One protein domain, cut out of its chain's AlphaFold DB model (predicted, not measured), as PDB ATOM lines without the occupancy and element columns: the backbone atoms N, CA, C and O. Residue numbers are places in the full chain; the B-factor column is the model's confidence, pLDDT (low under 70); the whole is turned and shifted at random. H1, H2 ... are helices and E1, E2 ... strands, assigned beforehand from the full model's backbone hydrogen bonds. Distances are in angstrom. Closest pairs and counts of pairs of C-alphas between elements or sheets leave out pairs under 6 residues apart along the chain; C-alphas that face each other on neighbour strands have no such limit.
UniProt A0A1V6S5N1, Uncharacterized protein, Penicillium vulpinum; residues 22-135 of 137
ATOM      1  N   ASN A  22      20.848 -43.064 -17.410       94.00
ATOM      2  CA  ASN A  22      21.499 -42.190 -18.386       94.00
ATOM      3  C   ASN A  22      20.591 -41.846 -19.582       94.00
ATOM      4  O   ASN A  22      20.556 -40.694 -20.017       94.00
ATOM      5  N   GLU A  23      19.809 -42.802 -20.093       94.25
ATOM      6  CA  GLU A  23      18.858 -42.576 -21.186       94.25
ATOM      7  C   GLU A  23      17.720 -41.643 -20.754       94.25
ATOM      8  O   GLU A  23      17.302 -40.774 -21.527       94.25
ATOM      9  N   TYR A  24      17.236 -41.786 -19.517       93.38
ATOM     10  CA  TYR A  24      16.243 -40.877 -18.946       93.38
ATOM     11  C   TYR A  24      16.813 -39.471 -18.759       93.38
ATOM     12  O   TYR A  24      16.192 -38.512 -19.215       93.38
ATOM     13  N   PHE A  25      18.009 -39.330 -18.182       95.19
ATOM     14  CA  PHE A  25      18.657 -38.028 -17.999       95.19
ATOM     15  C   PHE A  25      18.901 -37.322 -19.332       95.19
ATOM     16  O   PHE A  25      18.540 -36.155 -19.476       95.19
ATOM     17  N   CYS A  26      19.395 -38.042 -20.344       94.50
ATOM     18  CA  CYS A  26      19.540 -37.512 -21.702       94.50
ATOM     19  C   CYS A  26      18.193 -37.081 -22.302       94.50
ATOM     20  O   CYS A  26      18.116 -36.083 -23.022       94.50
ATOM     21  N   SER A  27      17.121 -37.829 -22.036       94.62
ATOM     22  CA  SER A  27      15.774 -37.482 -22.493       94.62
ATOM     23  C   SER A  27      15.264 -36.209 -21.812       94.62
ATOM     24  O   SER A  27      14.779 -35.303 -22.490       94.62
ATOM     25  N   PHE A  28      15.427 -36.091 -20.491       94.50
ATOM     26  CA  PHE A  28      15.065 -34.891 -19.733       94.50
ATOM     27  C   PHE A  28      15.839 -33.683 -20.225       94.50
ATOM     28  O   PHE A  28      15.251 -32.641 -20.505       94.50
ATOM     29  N   GLU A  29      17.142 -33.867 -20.414       92.06
ATOM     30  CA  GLU A  29      18.013 -32.860 -20.975       92.06
ATOM     31  C   GLU A  29      17.449 -32.375 -22.319       92.06
ATOM     32  O   GLU A  29      17.228 -31.180 -22.496       92.06
ATOM     33  N   LYS A  30      17.183 -33.268 -23.275       91.62
ATOM     34  CA  LYS A  30      16.784 -32.901 -24.646       91.62
ATOM     35  C   LYS A  30      15.358 -32.372 -24.762       91.62
ATOM     36  O   LYS A  30      15.127 -31.444 -25.535       91.62
ATOM     37  N   HIS A  31      14.416 -32.961 -24.034       93.38
ATOM     38  CA  HIS A  31      12.988 -32.777 -24.292       93.38
ATOM     39  C   HIS A  31      12.286 -31.887 -23.263       93.38
ATOM     40  O   HIS A  31      11.252 -31.303 -23.583       93.38
ATOM     41  N   LEU A  32      12.843 -31.710 -22.062       93.19
ATOM     42  CA  LEU A  32      12.248 -30.851 -21.038       93.19
ATOM     43  C   LEU A  32      12.893 -29.460 -21.051       93.19
ATOM     44  O   LEU A  32      13.611 -29.068 -20.136       93.19
ATOM     45  N   LEU A  33      12.588 -28.675 -22.089       88.69
ATOM     46  CA  LEU A  33      13.153 -27.331 -22.303       88.69
ATOM     47  C   LEU A  33      12.874 -26.336 -21.160       88.69
ATOM     48  O   LEU A  33      13.588 -25.348 -21.010       88.69
ATOM     49  N   HIS A  34      11.832 -26.584 -20.366       92.56
ATOM     50  CA  HIS A  34      11.437 -25.742 -19.235       92.56
ATOM     51  C   HIS A  34      11.824 -26.328 -17.872       92.56
ATOM     52  O   HIS A  34      11.441 -25.767 -16.843       92.56
ATOM     53  N   LEU A  35      12.579 -27.431 -17.842       92.94
ATOM     54  CA  LEU A  35      13.072 -28.013 -16.601       92.94
ATOM     55  C   LEU A  35      14.056 -27.045 -15.935       92.94
ATOM     56  O   LEU A  35      15.091 -26.704 -16.501       92.94
ATOM     57  N   ARG A  36      13.714 -26.583 -14.731       90.06
ATOM     58  CA  ARG A  36      14.548 -25.650 -13.948       90.06
ATOM     59  C   ARG A  36      15.250 -26.312 -12.775       90.06
ATOM     60  O   ARG A  36      16.232 -25.777 -12.279       90.06
ATOM     61  N   ARG A  37      14.687 -27.414 -12.285       89.69
ATOM     62  CA  ARG A  37      15.187 -28.160 -11.136       89.69
ATOM     63  C   ARG A  37      14.990 -29.636 -11.392       89.69
ATOM     64  O   ARG A  37      13.955 -30.029 -11.925       89.69
ATOM     65  N   PHE A  38      15.978 -30.415 -10.997       90.81
ATOM     66  CA  PHE A  38      15.923 -31.864 -11.011       90.81
ATOM     67  C   PHE A  38      16.516 -32.370  -9.702       90.81
ATOM     68  O   PHE A  38      17.537 -31.855  -9.245       90.81
ATOM     69  N   ALA A  39      15.871 -33.355  -9.091       86.50
ATOM     70  CA  ALA A  39      16.358 -33.978  -7.875       86.50
ATOM     71  C   ALA A  39      16.265 -35.494  -8.036       86.50
ATOM     72  O   ALA A  39      15.225 -36.029  -8.407       86.50
ATOM     73  N   ILE A  40      17.388 -36.147  -7.782       87.19
ATOM     74  CA  ILE A  40      17.529 -37.580  -7.564       87.19
ATOM     75  C   ILE A  40      18.547 -37.703  -6.440       87.19
ATOM     76  O   ILE A  40      19.524 -36.951  -6.427       87.19
ATOM     77  N   GLY A  41      18.293 -38.552  -5.461       85.50
ATOM     78  CA  GLY A  41      19.117 -38.554  -4.269       85.50
ATOM     79  C   GLY A  41      18.506 -39.332  -3.133       85.50
ATOM     80  O   GLY A  41      17.496 -40.015  -3.301       85.50
ATOM     81  N   HIS A  42      19.138 -39.173  -1.983       80.12
ATOM     82  CA  HIS A  42      18.752 -39.814  -0.737       80.12
ATOM     83  C   HIS A  42      18.660 -38.763   0.373       80.12
ATOM     84  O   HIS A  42      19.121 -37.629   0.214       80.12
ATOM     85  N   SER A  43      18.016 -39.122   1.477       79.25
ATOM     86  CA  SER A  43      17.881 -38.275   2.660       79.25
ATOM     87  C   SER A  43      18.252 -39.078   3.895       79.25
ATOM     88  O   SER A  43      17.778 -40.196   4.059       79.25
ATOM     89  N   ASN A  44      19.020 -38.474   4.806       75.50
ATOM     90  CA  ASN A  44      19.341 -39.069   6.110       75.50
ATOM     91  C   ASN A  44      18.091 -39.485   6.901       75.50
ATOM     92  O   ASN A  44      18.145 -40.390   7.725       75.50
ATOM     93  N   GLU A  45      16.964 -38.795   6.697       73.06
ATOM     94  CA  GLU A  45      15.719 -39.111   7.405       73.06
ATOM     95  C   GLU A  45      15.101 -40.433   6.931       73.06
ATOM     96  O   GLU A  45      14.314 -41.026   7.664       73.06
ATOM     97  N   TRP A  46      15.456 -40.914   5.733       72.25
ATOM     98  CA  TRP A  46      14.963 -42.186   5.198       72.25
ATOM     99  C   TRP A  46      15.627 -43.401   5.855       72.25
ATOM    100  O   TRP A  46      15.033 -44.475   5.856       72.25
ATOM    101  N   ASP A  47      16.794 -43.218   6.481       69.50
ATOM    102  CA  ASP A  47      17.500 -44.271   7.229       69.50
ATOM    103  C   ASP A  47      16.907 -44.486   8.638       69.50
ATOM    104  O   ASP A  47      17.274 -45.414   9.361       69.50
ATOM    105  N   LEU A  48      15.971 -43.631   9.066       68.25
ATOM    106  CA  LEU A  48      15.315 -43.760  10.360       68.25
ATOM    107  C   LEU A  48      14.201 -44.815  10.265       68.25
ATOM    108  O   LEU A  48      13.196 -44.617   9.589       68.25
ATOM    109  N   GLN A  49      14.359 -45.920  11.009       55.47
ATOM    110  CA  GLN A  49      13.472 -47.105  11.035       55.47
ATOM    111  C   GLN A  49      11.978 -46.827  11.289       55.47
ATOM    112  O   GLN A  49      11.143 -47.722  11.161       55.47
ATOM    113  N   TYR A  50      11.623 -45.601  11.663       56.41
ATOM    114  CA  TYR A  50      10.267 -45.205  11.977       56.41
ATOM    115  C   TYR A  50      10.000 -43.816  11.397       56.41
ATOM    116  O   TYR A  50      10.462 -42.819  11.941       56.41
ATOM    117  N   VAL A  51       9.133 -43.766  10.383       53.97
ATOM    118  CA  VAL A  51       8.299 -42.594  10.077       53.97
ATOM    119  C   VAL A  51       9.031 -41.426   9.406       53.97
ATOM    120  O   VAL A  51       9.337 -40.460  10.082       53.97
ATOM    121  N   VAL A  52       9.145 -41.434   8.072       52.91
ATOM    122  CA  VAL A  52       8.641 -40.332   7.217       52.91
ATOM    123  C   VAL A  52       8.366 -40.887   5.813       52.91
ATOM    124  O   VAL A  52       9.208 -41.561   5.226       52.91
ATOM    125  N   MET A  53       7.189 -40.609   5.248       54.25
ATOM    126  CA  MET A  53       6.930 -40.892   3.832       54.25
ATOM    127  C   MET A  53       7.831 -39.988   2.968       54.25
ATOM    128  O   MET A  53       7.852 -38.776   3.196       54.25
ATOM    129  N   PRO A  54       8.533 -40.518   1.949       57.28
ATOM    130  CA  PRO A  54       9.579 -39.788   1.218       57.28
ATOM    131  C   PRO A  54       9.101 -38.485   0.551       57.28
ATOM    132  O   PRO A  54       9.898 -37.579   0.307       57.28
ATOM    133  N   PHE A  55       7.794 -38.353   0.320       55.94
ATOM    134  CA  PHE A  55       7.158 -37.220  -0.351       55.94
ATOM    135  C   PHE A  55       7.204 -35.898   0.436       55.94
ATOM    136  O   PHE A  55       7.171 -34.827  -0.165       55.94
ATOM    137  N   GLU A  56       7.288 -35.926   1.770       55.44
ATOM    138  CA  GLU A  56       7.272 -34.684   2.566       55.44
ATOM    139  C   GLU A  56       8.627 -33.955   2.566       55.44
ATOM    140  O   GLU A  56       8.700 -32.762   2.870       55.44
ATOM    141  N   LYS A  57       9.700 -34.657   2.181       61.84
ATOM    142  CA  LYS A  57      11.094 -34.216   2.332       61.84
ATOM    143  C   LYS A  57      11.859 -34.135   1.015       61.84
ATOM    144  O   LYS A  57      13.079 -34.026   1.011       61.84
ATOM    145  N   GLU A  58      11.144 -34.067  -0.110       63.09
ATOM    146  CA  GLU A  58      11.717 -33.927  -1.461       63.09
ATOM    147  C   GLU A  58      12.670 -32.721  -1.621       63.09
ATOM    148  O   GLU A  58      13.441 -32.654  -2.578       63.09
ATOM    149  N   ARG A  59      12.628 -31.743  -0.703       65.06
ATOM    150  CA  ARG A  59      13.513 -30.565  -0.708       65.06
ATOM    151  C   ARG A  59      14.842 -30.767   0.016       65.06
ATOM    152  O   ARG A  59      15.757 -29.995  -0.255       65.06
ATOM    153  N   ASP A  60      14.946 -31.784   0.865       74.94
ATOM    154  CA  ASP A  60      16.136 -32.076   1.672       74.94
ATOM    155  C   ASP A  60      16.972 -33.212   1.053       74.94
ATOM    156  O   ASP A  60      17.823 -33.810   1.707       74.94
ATOM    157  N   LEU A  61      16.726 -33.512  -0.228       81.00
ATOM    158  CA  LEU A  61      17.460 -34.526  -0.972       81.00
ATOM    159  C   LEU A  61      18.896 -34.087  -1.212       81.00
ATOM    160  O   LEU A  61      19.158 -33.042  -1.817       81.00
ATOM    161  N   VAL A  62      19.821 -34.952  -0.822       85.06
ATOM    162  CA  VAL A  62      21.219 -34.825  -1.200       85.06
ATOM    163  C   VAL A  62      21.409 -35.495  -2.562       85.06
ATOM    164  O   VAL A  62      21.086 -36.678  -2.695       85.06
ATOM    165  N   PRO A  63      21.895 -34.770  -3.590       87.31
ATOM    166  CA  PRO A  63      22.034 -35.317  -4.934       87.31
ATOM    167  C   PRO A  63      22.976 -36.516  -4.980       87.31
ATOM    168  O   PRO A  63      24.178 -36.370  -4.763       87.31
ATOM    169  N   VAL A  64      22.425 -37.691  -5.284       89.00
ATOM    170  CA  VAL A  64      23.147 -38.966  -5.269       89.00
ATOM    171  C   VAL A  64      22.519 -39.966  -6.239       89.00
ATOM    172  O   VAL A  64      21.299 -40.093  -6.338       89.00
ATOM    173  N   LEU A  65      23.370 -40.718  -6.931       89.44
ATOM    174  CA  LEU A  65      23.035 -41.950  -7.626       89.44
ATOM    175  C   LEU A  65      23.287 -43.120  -6.678       89.44
ATOM    176  O   LEU A  65      24.426 -43.554  -6.487       89.44
ATOM    177  N   MET A  66      22.201 -43.623  -6.095       83.94
ATOM    178  CA  MET A  66      22.255 -44.793  -5.227       83.94
ATOM    179  C   MET A  66      22.667 -46.036  -6.024       83.94
ATOM    180  O   MET A  66      22.376 -46.177  -7.221       83.94
ATOM    181  N   ARG A  67      23.372 -46.960  -5.372       77.31
ATOM    182  CA  ARG A  67      23.825 -48.209  -6.007       77.31
ATOM    183  C   ARG A  67      22.664 -49.133  -6.357       77.31
ATOM    184  O   ARG A  67      22.701 -49.819  -7.373       77.31
ATOM    185  N   ASP A  68      21.617 -49.101  -5.547       73.25
ATOM    186  CA  ASP A  68      20.385 -49.875  -5.685       73.25
ATOM    187  C   ASP A  68      19.395 -49.271  -6.697       73.25
ATOM    188  O   ASP A  68      18.285 -49.766  -6.858       73.25
ATOM    189  N   ARG A  69      19.793 -48.254  -7.474       80.88
ATOM    190  CA  ARG A  69      18.937 -47.601  -8.484       80.88
ATOM    191  C   ARG A  69      18.404 -48.522  -9.592       80.88
ATOM    192  O   ARG A  69      17.531 -48.103 -10.354       80.88
ATOM    193  N   TYR A  70      18.954 -49.730  -9.714       78.38
ATOM    194  CA  TYR A  70      18.483 -50.791 -10.609       78.38
ATOM    195  C   TYR A  70      17.952 -52.021  -9.862       78.38
ATOM    196  O   TYR A  70      17.773 -53.054 -10.500       78.38
ATOM    197  N   MET A  71      17.697 -51.930  -8.553       71.62
ATOM    198  CA  MET A  71      17.208 -53.038  -7.733       71.62
ATOM    199  C   MET A  71      15.949 -53.664  -8.340       71.62
ATOM    200  O   MET A  71      15.036 -52.972  -8.792       71.62
ATOM    201  N   ALA A  72      15.905 -54.995  -8.366       60.09
ATOM    202  CA  ALA A  72      14.732 -55.717  -8.824       60.09
ATOM    203  C   ALA A  72      13.614 -55.518  -7.805       60.09
ATOM    204  O   ALA A  72      13.799 -55.739  -6.610       60.09
ATOM    205  N   PHE A  73      12.444 -55.123  -8.293       58.28
ATOM    206  CA  PHE A  73      11.235 -55.177  -7.494       58.28
ATOM    207  C   PHE A  73      10.855 -56.649  -7.306       58.28
ATOM    208  O   PHE A  73      10.333 -57.262  -8.240       58.28
ATOM    209  N   ASP A  74      11.151 -57.210  -6.133       54.97
ATOM    210  CA  ASP A  74      10.599 -58.497  -5.723       54.97
ATOM    211  C   ASP A  74       9.213 -58.248  -5.123       54.97
ATOM    212  O   ASP A  74       9.048 -57.466  -4.186       54.97
ATOM    213  N   GLY A  75       8.190 -58.839  -5.734       45.72
ATOM    214  CA  GLY A  75       6.784 -58.584  -5.422       45.72
ATOM    215  C   GLY A  75       6.302 -59.301  -4.165       45.72
ATOM    216  O   GLY A  75       5.169 -59.785  -4.161       45.72
ATOM    217  N   ASP A  76       7.146 -59.416  -3.141       44.53
ATOM    218  CA  ASP A  76       6.799 -60.126  -1.918       44.53
ATOM    219  C   ASP A  76       5.994 -59.236  -0.951       44.53
ATOM    220  O   ASP A  76       6.043 -58.005  -0.988       44.53
ATOM    221  N   LEU A  77       5.186 -59.865  -0.094       41.47
ATOM    222  CA  LEU A  77       4.170 -59.222   0.764       41.47
ATOM    223  C   LEU A  77       4.723 -58.263   1.835       41.47
ATOM    224  O   LEU A  77       3.942 -57.610   2.534       41.47
ATOM    225  N   ALA A  78       6.041 -58.175   1.981       41.62
ATOM    226  CA  ALA A  78       6.698 -57.236   2.868       41.62
ATOM    227  C   ALA A  78       7.388 -56.170   2.030       41.62
ATOM    228  O   ALA A  78       8.114 -56.467   1.085       41.62
ATOM    229  N   VAL A  79       7.174 -54.913   2.401       41.34
ATOM    230  CA  VAL A  79       7.904 -53.804   1.814       41.34
ATOM    231  C   VAL A  79       9.373 -53.989   2.203       41.34
ATOM    232  O   VAL A  79       9.770 -53.691   3.327       41.34
ATOM    233  N   ALA A  80      10.165 -54.574   1.303       44.84
ATOM    234  CA  ALA A  80      11.609 -54.686   1.442       44.84
ATOM    235  C   ALA A  80      12.190 -53.283   1.243       44.84
ATOM    236  O   ALA A  80      12.671 -52.912   0.175       44.84
ATOM    237  N   HIS A  81      12.012 -52.450   2.263       41.44
ATOM    238  CA  HIS A  81      12.547 -51.109   2.335       41.44
ATOM    239  C   HIS A  81      14.072 -51.223   2.371       41.44
ATOM    240  O   HIS A  81      14.639 -51.528   3.413       41.44
ATOM    241  N   PHE A  82      14.710 -51.003   1.222       45.16
ATOM    242  CA  PHE A  82      16.118 -50.621   1.127       45.16
ATOM    243  C   PHE A  82      17.084 -51.567   1.864       45.16
ATOM    244  O   PHE A  82      17.842 -51.139   2.731       45.16
ATOM    245  N   HIS A  83      17.100 -52.862   1.530       40.34
ATOM    246  CA  HIS A  83      18.259 -53.671   1.923       40.34
ATOM    247  C   HIS A  83      19.483 -53.182   1.145       40.34
ATOM    248  O   HIS A  83      19.497 -53.201  -0.089       40.34
ATOM    249  N   SER A  84      20.510 -52.740   1.874       47.28
ATOM    250  CA  SER A  84      21.793 -52.352   1.298       47.28
ATOM    251  C   SER A  84      22.322 -53.480   0.413       47.28
ATOM    252  O   SER A  84      22.413 -54.635   0.835       47.28
ATOM    253  N   LEU A  85      22.718 -53.147  -0.819       49.94
ATOM    254  CA  LEU A  85      23.349 -54.079  -1.764       49.94
ATOM    255  C   LEU A  85      24.576 -54.805  -1.183       49.94
ATOM    256  O   LEU A  85      24.985 -55.826  -1.730       49.94
ATOM    257  N   CYS A  86      25.150 -54.313  -0.077       47.50
ATOM    258  CA  CYS A  86      26.179 -55.015   0.689       47.50
ATOM    259  C   CYS A  86      25.734 -56.406   1.169       47.50
ATOM    260  O   CYS A  86      26.569 -57.301   1.288       47.50
ATOM    261  N   GLU A  87      24.444 -56.597   1.444       46.94
ATOM    262  CA  GLU A  87      23.901 -57.840   2.003       46.94
ATOM    263  C   GLU A  87      23.474 -58.832   0.909       46.94
ATOM    264  O   GLU A  87      23.538 -60.044   1.104       46.94
ATOM    265  N   TYR A  88      23.128 -58.331  -0.282       49.28
ATOM    266  CA  TYR A  88      22.697 -59.113  -1.447       49.28
ATOM    267  C   TYR A  88      23.839 -59.337  -2.454       49.28
ATOM    268  O   TYR A  88      23.678 -59.201  -3.665       49.28
ATOM    269  N   ALA A  89      25.014 -59.744  -1.966       44.44
ATOM    270  CA  ALA A  89      26.177 -60.114  -2.785       44.44
ATOM    271  C   ALA A  89      25.980 -61.404  -3.628       44.44
ATOM    272  O   ALA A  89      26.948 -62.039  -4.046       44.44
ATOM    273  N   GLY A  90      24.731 -61.817  -3.867       45.88
ATOM    274  CA  GLY A  90      24.363 -63.021  -4.596       45.88
ATOM    275  C   GLY A  90      23.516 -62.717  -5.831       45.88
ATOM    276  O   GLY A  90      22.369 -62.303  -5.722       45.88
ATOM    277  N   HIS A  91      24.061 -63.057  -6.999       49.22
ATOM    278  CA  HIS A  91      23.310 -63.559  -8.157       49.22
ATOM    279  C   HIS A  91      22.487 -62.619  -9.057       49.22
ATOM    280  O   HIS A  91      21.727 -63.133  -9.878       49.22
ATOM    281  N   VAL A  92      22.683 -61.296  -9.043       57.31
ATOM    282  CA  VAL A  92      22.111 -60.447 -10.110       57.31
ATOM    283  C   VAL A  92      23.189 -59.626 -10.815       57.31
ATOM    284  O   VAL A  92      23.800 -58.742 -10.219       57.31
ATOM    285  N   ASP A  93      23.403 -59.916 -12.104       64.62
ATOM    286  CA  ASP A  93      24.231 -59.106 -13.007       64.62
ATOM    287  C   ASP A  93      23.524 -57.770 -13.277       64.62
ATOM    288  O   ASP A  93      22.705 -57.627 -14.195       64.62
ATOM    289  N   TRP A  94      23.804 -56.782 -12.429       71.50
ATOM    290  CA  TRP A  94      23.289 -55.427 -12.584       71.50
ATOM    291  C   TRP A  94      23.952 -54.694 -13.758       71.50
ATOM    292  O   TRP A  94      25.093 -54.985 -14.121       71.50
ATOM    293  N   PRO A  95      23.276 -53.698 -14.363       78.00
ATOM    294  CA  PRO A  95      23.886 -52.886 -15.408       78.00
ATOM    295  C   PRO A  95      25.143 -52.150 -14.918       78.00
ATOM    296  O   PRO A  95      25.058 -51.248 -14.086       78.00
ATOM    297  N   HIS A  96      26.301 -52.466 -15.498       81.75
ATOM    298  CA  HIS A  96      27.568 -51.763 -15.259       81.75
ATOM    299  C   HIS A  96      27.646 -50.456 -16.064       81.75
ATOM    300  O   HIS A  96      28.427 -50.351 -17.003       81.75
ATOM    301  N   CYS A  97      26.788 -49.490 -15.732       88.62
ATOM    302  CA  CYS A  97      26.704 -48.194 -16.421       88.62
ATOM    303  C   CYS A  97      26.765 -46.990 -15.462       88.62
ATOM    304  O   CYS A  97      26.148 -45.952 -15.695       88.62
ATOM    305  N   ASP A  98      27.477 -47.152 -14.341       89.50
ATOM    306  CA  ASP A  98      27.655 -46.107 -13.323       89.50
ATOM    307  C   ASP A  98      28.242 -44.817 -13.912       89.50
ATOM    308  O   ASP A  98      27.813 -43.718 -13.560       89.50
ATOM    309  N   ASP A  99      29.217 -44.951 -14.810       92.44
ATOM    310  CA  ASP A  99      29.923 -43.823 -15.417       92.44
ATOM    311  C   ASP A  99      29.012 -43.057 -16.377       92.44
ATOM    312  O   ASP A  99      28.944 -41.827 -16.330       92.44
ATOM    313  N   GLU A 100      28.254 -43.771 -17.206       94.56
ATOM    314  CA  GLU A 100      27.298 -43.181 -18.130       94.56
ATOM    315  C   GLU A 100      26.138 -42.506 -17.395       94.56
ATOM    316  O   GLU A 100      25.736 -41.404 -17.777       94.56
ATOM    317  N   ASP A 101      25.609 -43.138 -16.343       93.69
ATOM    318  CA  ASP A 101      24.556 -42.568 -15.495       93.69
ATOM    319  C   ASP A 101      25.037 -41.265 -14.847       93.69
ATOM    320  O   ASP A 101      24.350 -40.239 -14.916       93.69
ATOM    321  N   ARG A 102      26.244 -41.281 -14.276       94.25
ATOM    322  CA  ARG A 102      26.852 -40.125 -13.614       94.25
ATOM    323  C   ARG A 102      27.118 -38.974 -14.569       94.25
ATOM    324  O   ARG A 102      26.743 -37.837 -14.276       94.25
ATOM    325  N   GLU A 103      27.744 -39.236 -15.712       95.25
ATOM    326  CA  GLU A 103      28.058 -38.177 -16.672       95.25
ATOM    327  C   GLU A 103      26.792 -37.596 -17.313       95.25
ATOM    328  O   GLU A 103      26.698 -36.377 -17.489       95.25
ATOM    329  N   ALA A 104      25.770 -38.420 -17.571       95.88
ATOM    330  CA  ALA A 104      24.475 -37.937 -18.041       95.88
ATOM    331  C   ALA A 104      23.754 -37.079 -16.983       95.88
ATOM    332  O   ALA A 104      23.172 -36.045 -17.321       95.88
ATOM    333  N   LEU A 105      23.836 -37.441 -15.698       95.12
ATOM    334  CA  LEU A 105      23.280 -36.633 -14.611       95.12
ATOM    335  C   LEU A 105      24.004 -35.283 -14.473       95.12
ATOM    336  O   LEU A 105      23.361 -34.234 -14.384       95.12
ATOM    337  N   LYS A 106      25.342 -35.274 -14.531       94.81
ATOM    338  CA  LYS A 106      26.136 -34.032 -14.536       94.81
ATOM    339  C   LYS A 106      25.798 -33.152 -15.739       94.81
ATOM    340  O   LYS A 106      25.689 -31.932 -15.593       94.81
ATOM    341  N   ALA A 107      25.624 -33.742 -16.923       94.88
ATOM    342  CA  ALA A 107      25.206 -33.018 -18.121       94.88
ATOM    343  C   ALA A 107      23.834 -32.354 -17.927       94.88
ATOM    344  O   ALA A 107      23.681 -31.161 -18.210       94.88
ATOM    345  N   LEU A 108      22.874 -33.080 -17.343       95.38
ATOM    346  CA  LEU A 108      21.561 -32.546 -16.992       95.38
ATOM    347  C   LEU A 108      21.676 -31.351 -16.032       95.38
ATOM    348  O   LEU A 108      21.125 -30.289 -16.330       95.38
ATOM    349  N   TYR A 109      22.439 -31.474 -14.939       94.81
ATOM    350  CA  TYR A 109      22.644 -30.380 -13.978       94.81
ATOM    351  C   TYR A 109      23.290 -29.145 -14.602       94.81
ATOM    352  O   TYR A 109      22.829 -28.020 -14.376       94.81
ATOM    353  N   ARG A 110      24.306 -29.338 -15.454       93.56
ATOM    354  CA  ARG A 110      24.941 -28.247 -16.211       93.56
ATOM    355  C   ARG A 110      23.933 -27.534 -17.108       93.56
ATOM    356  O   ARG A 110      23.911 -26.302 -17.126       93.56
ATOM    357  N   LYS A 111      23.072 -28.277 -17.814       93.94
ATOM    358  CA  LYS A 111      22.063 -27.694 -18.707       93.94
ATOM    359  C   LYS A 111      21.053 -26.830 -17.962       93.94
ATOM    360  O   LYS A 111      20.760 -25.718 -18.404       93.94
ATOM    361  N   ILE A 112      20.543 -27.317 -16.833       94.38
ATOM    362  CA  ILE A 112      19.565 -26.577 -16.024       94.38
ATOM    363  C   ILE A 112      20.220 -25.520 -15.120       94.38
ATOM    364  O   ILE A 112      19.518 -24.800 -14.414       94.38
ATOM    365  N   LYS A 113      21.558 -25.391 -15.165       92.75
ATOM    366  CA  LYS A 113      22.369 -24.473 -14.347       92.75
ATOM    367  C   LYS A 113      22.141 -24.652 -12.841       92.75
ATOM    368  O   LYS A 113      22.230 -23.690 -12.079       92.75
ATOM    369  N   GLN A 114      21.840 -25.876 -12.417       90.88
ATOM    370  CA  GLN A 114      21.685 -26.208 -11.007       90.88
ATOM    371  C   GLN A 114      23.070 -26.446 -10.406       90.88
ATOM    372  O   GLN A 114      23.854 -27.236 -10.932       90.88
ATOM    373  N   GLN A 115      23.383 -25.735  -9.323       88.62
ATOM    374  CA  GLN A 115      24.607 -25.971  -8.565       88.62
ATOM    375  C   GLN A 115      24.418 -27.211  -7.696       88.62
ATOM    376  O   GLN A 115      23.435 -27.310  -6.965       88.62
ATOM    377  N   VAL A 116      25.347 -28.151  -7.821       87.31
ATOM    378  CA  VAL A 116      25.355 -29.423  -7.100       87.31
ATOM    379  C   VAL A 116      26.771 -29.654  -6.593       87.31
ATOM    380  O   VAL A 116      27.732 -29.342  -7.300       87.31
ATOM    381  N   ASP A 117      26.881 -30.158  -5.369       85.06
ATOM    382  CA  ASP A 117      28.153 -30.579  -4.798       85.06
ATOM    383  C   ASP A 117      28.524 -31.972  -5.327       85.06
ATOM    384  O   ASP A 117      27.731 -32.908  -5.253       85.06
ATOM    385  N   TYR A 118      29.726 -32.083  -5.887       86.00
ATOM    386  CA  TYR A 118      30.301 -33.328  -6.407       86.00
ATOM    387  C   TYR A 118      31.396 -33.884  -5.480       86.00
ATOM    388  O   TYR A 118      32.125 -34.797  -5.860       86.00
ATOM    389  N   GLY A 119      31.570 -33.293  -4.296       85.62
ATOM    390  CA  GLY A 119      32.592 -33.666  -3.331       85.62
ATOM    391  C   GLY A 119      32.384 -35.041  -2.699       85.62
ATOM    392  O   GLY A 119      31.427 -35.762  -2.984       85.62
ATOM    393  N   GLU A 120      33.319 -35.397  -1.817       87.75
ATOM    394  CA  GLU A 120      33.172 -36.557  -0.945       87.75
ATOM    395  C   GLU A 120      32.522 -36.146   0.372       87.75
ATOM    396  O   GLU A 120      32.993 -35.229   1.049       87.75
ATOM    397  N   PHE A 121      31.473 -36.859   0.765       85.44
ATOM    398  CA  PHE A 121      30.813 -36.657   2.049       85.44
ATOM    399  C   PHE A 121      30.205 -37.962   2.563       85.44
ATOM    400  O   PHE A 121      30.203 -38.989   1.889       85.44
ATOM    401  N   THR A 122      29.733 -37.927   3.803       84.00
ATOM    402  CA  THR A 122      29.040 -39.053   4.438       84.00
ATOM    403  C   THR A 122      27.624 -38.625   4.768       84.00
ATOM    404  O   THR A 122      27.386 -37.468   5.121       84.00
ATOM    405  N   MET A 123      26.688 -39.546   4.596       75.44
ATOM    406  CA  MET A 123      25.266 -39.322   4.777       75.44
ATOM    407  C   MET A 123      24.663 -40.587   5.386       75.44
ATOM    408  O   MET A 123      24.521 -41.592   4.698       75.44
ATOM    409  N   GLY A 124      24.395 -40.558   6.692       76.25
ATOM    410  CA  GLY A 124      23.975 -41.745   7.431       76.25
ATOM    411  C   GLY A 124      25.056 -42.822   7.370       76.25
ATOM    412  O   GLY A 124      26.211 -42.573   7.720       76.25
ATOM    413  N   GLU A 125      24.682 -44.005   6.891       74.19
ATOM    414  CA  GLU A 125      25.600 -45.130   6.662       74.19
ATOM    415  C   GLU A 125      26.249 -45.110   5.264       74.19
ATOM    416  O   GLU A 125      27.143 -45.910   4.975       74.19
ATOM    417  N   HIS A 126      25.845 -44.172   4.404       77.25
ATOM    418  CA  HIS A 126      26.318 -44.054   3.031       77.25
ATOM    419  C   HIS A 126      27.523 -43.120   2.936       77.25
ATOM    420  O   HIS A 126      27.541 -42.010   3.482       77.25
ATOM    421  N   LYS A 127      28.541 -43.540   2.183       84.56
ATOM    422  CA  LYS A 127      29.618 -42.649   1.752       84.56
ATOM    423  C   LYS A 127      29.329 -42.237   0.317       84.56
ATOM    424  O   LYS A 127      29.065 -43.081  -0.521       84.56
ATOM    425  N   VAL A 128      29.434 -40.953   0.013       86.69
ATOM    426  CA  VAL A 128      29.208 -40.424  -1.332       86.69
ATOM    427  C   VAL A 128      30.508 -39.868  -1.883       86.69
ATOM    428  O   VAL A 128      31.238 -39.174  -1.176       86.69
ATOM    429  N   ALA A 129      30.794 -40.170  -3.145       88.62
ATOM    430  CA  ALA A 129      31.903 -39.604  -3.895       88.62
ATOM    431  C   ALA A 129      31.467 -39.336  -5.338       88.62
ATOM    432  O   ALA A 129      31.001 -40.246  -6.021       88.62
ATOM    433  N   ASP A 130      31.623 -38.097  -5.812       90.81
ATOM    434  CA  ASP A 130      31.272 -37.706  -7.186       90.81
ATOM    435  C   ASP A 130      29.830 -38.103  -7.573       90.81
ATOM    436  O   ASP A 130      29.587 -38.721  -8.608       90.81
ATOM    437  N   LEU A 131      28.865 -37.764  -6.706       89.31
ATOM    438  CA  LEU A 131      27.441 -38.164  -6.753       89.31
ATOM    439  C   LEU A 131      27.158 -39.653  -6.578       89.31
ATOM    440  O   LEU A 131      25.992 -40.021  -6.524       89.31
ATOM    441  N   MET A 132      28.155 -40.525  -6.534       89.50
ATOM    442  CA  MET A 132      27.912 -41.957  -6.404       89.50
ATOM    443  C   MET A 132      27.920 -42.349  -4.941       89.50
ATOM    444  O   MET A 132      28.848 -41.999  -4.211       89.50
ATOM    445  N   ASP A 133      26.934 -43.140  -4.542       84.50
ATOM    446  CA  ASP A 133      27.045 -43.904  -3.307       84.50
ATOM    447  C   ASP A 133      28.196 -44.921  -3.444       84.50
ATOM    448  O   ASP A 133      28.343 -45.599  -4.470       84.50
ATOM    449  N   VAL A 134      29.059 -45.001  -2.433       81.81
ATOM    450  CA  VAL A 134      30.227 -45.875  -2.367       81.81
ATOM    451  C   VAL A 134      30.225 -46.721  -1.094       81.81
ATOM    452  O   VAL A 134      30.024 -46.215   0.003       81.81
ATOM    453  N   CYS A 135      30.512 -48.023  -1.220       67.69
ATOM    454  CA  CYS A 135      30.666 -48.887  -0.049       67.69
ATOM    455  C   CYS A 135      31.880 -48.437   0.758       67.69
ATOM    456  O   CYS A 135      33.004 -48.397   0.242       67.69
TER     457      CYS A 135
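This is residues 22 to 135 of the 137 residues of an uncharacterized protein of Penicillium vulpinum (UniProt A0A1V6S5N1). There is little regular structure: mostly loops join a small three-stranded sheet, E1 E2 E3, to a side-by-side helix pair, H1 and H4. Residues 73 to 80 stick out. The printed part has 114 residues, 44 in named elements, ordered H1 H2 H3 H4 E1 E2 E3, mixed in class. It is compact, radius of gyration of the C-alphas 15.1 A, spanning 40 by 32 by 29 A.

E1, residues 120 to 123, E2, 126 to 129, and E3, 132 to 134, form a meander, each strand the antiparallel neighbour of the one before. N 121 and O 128, 3.0 A, and N 134 and O 127, 2.7 A, are within hydrogen-bond range. H4, residues 98 to 112, touches H1, residues 22 to 31, the same way at a shallow tilt of 20 degrees; the closest C-alphas, of Asn 22 and Asp 101, are 4.2 A apart. H2, residues 44 to 47, only grazes the sheet; H3, residues 54 to 57, is not on it. Every O i to N i+4 pair is within hydrogen-bond range in H1 and H4; H2 and H3 are too short for one.

H4 is 21.3 A long, H1 14.0 A. H1 begins at C-alpha 22 (21.499, -42.190, -18.386); E3 ends at C-alpha 134 (30.227, -45.875, -2.367).

The printed part has no cut. H1 to H2 and H3 to H4 are long links. pLDDT is under 70 in residues 47 to 59, 72 to 93 and 135.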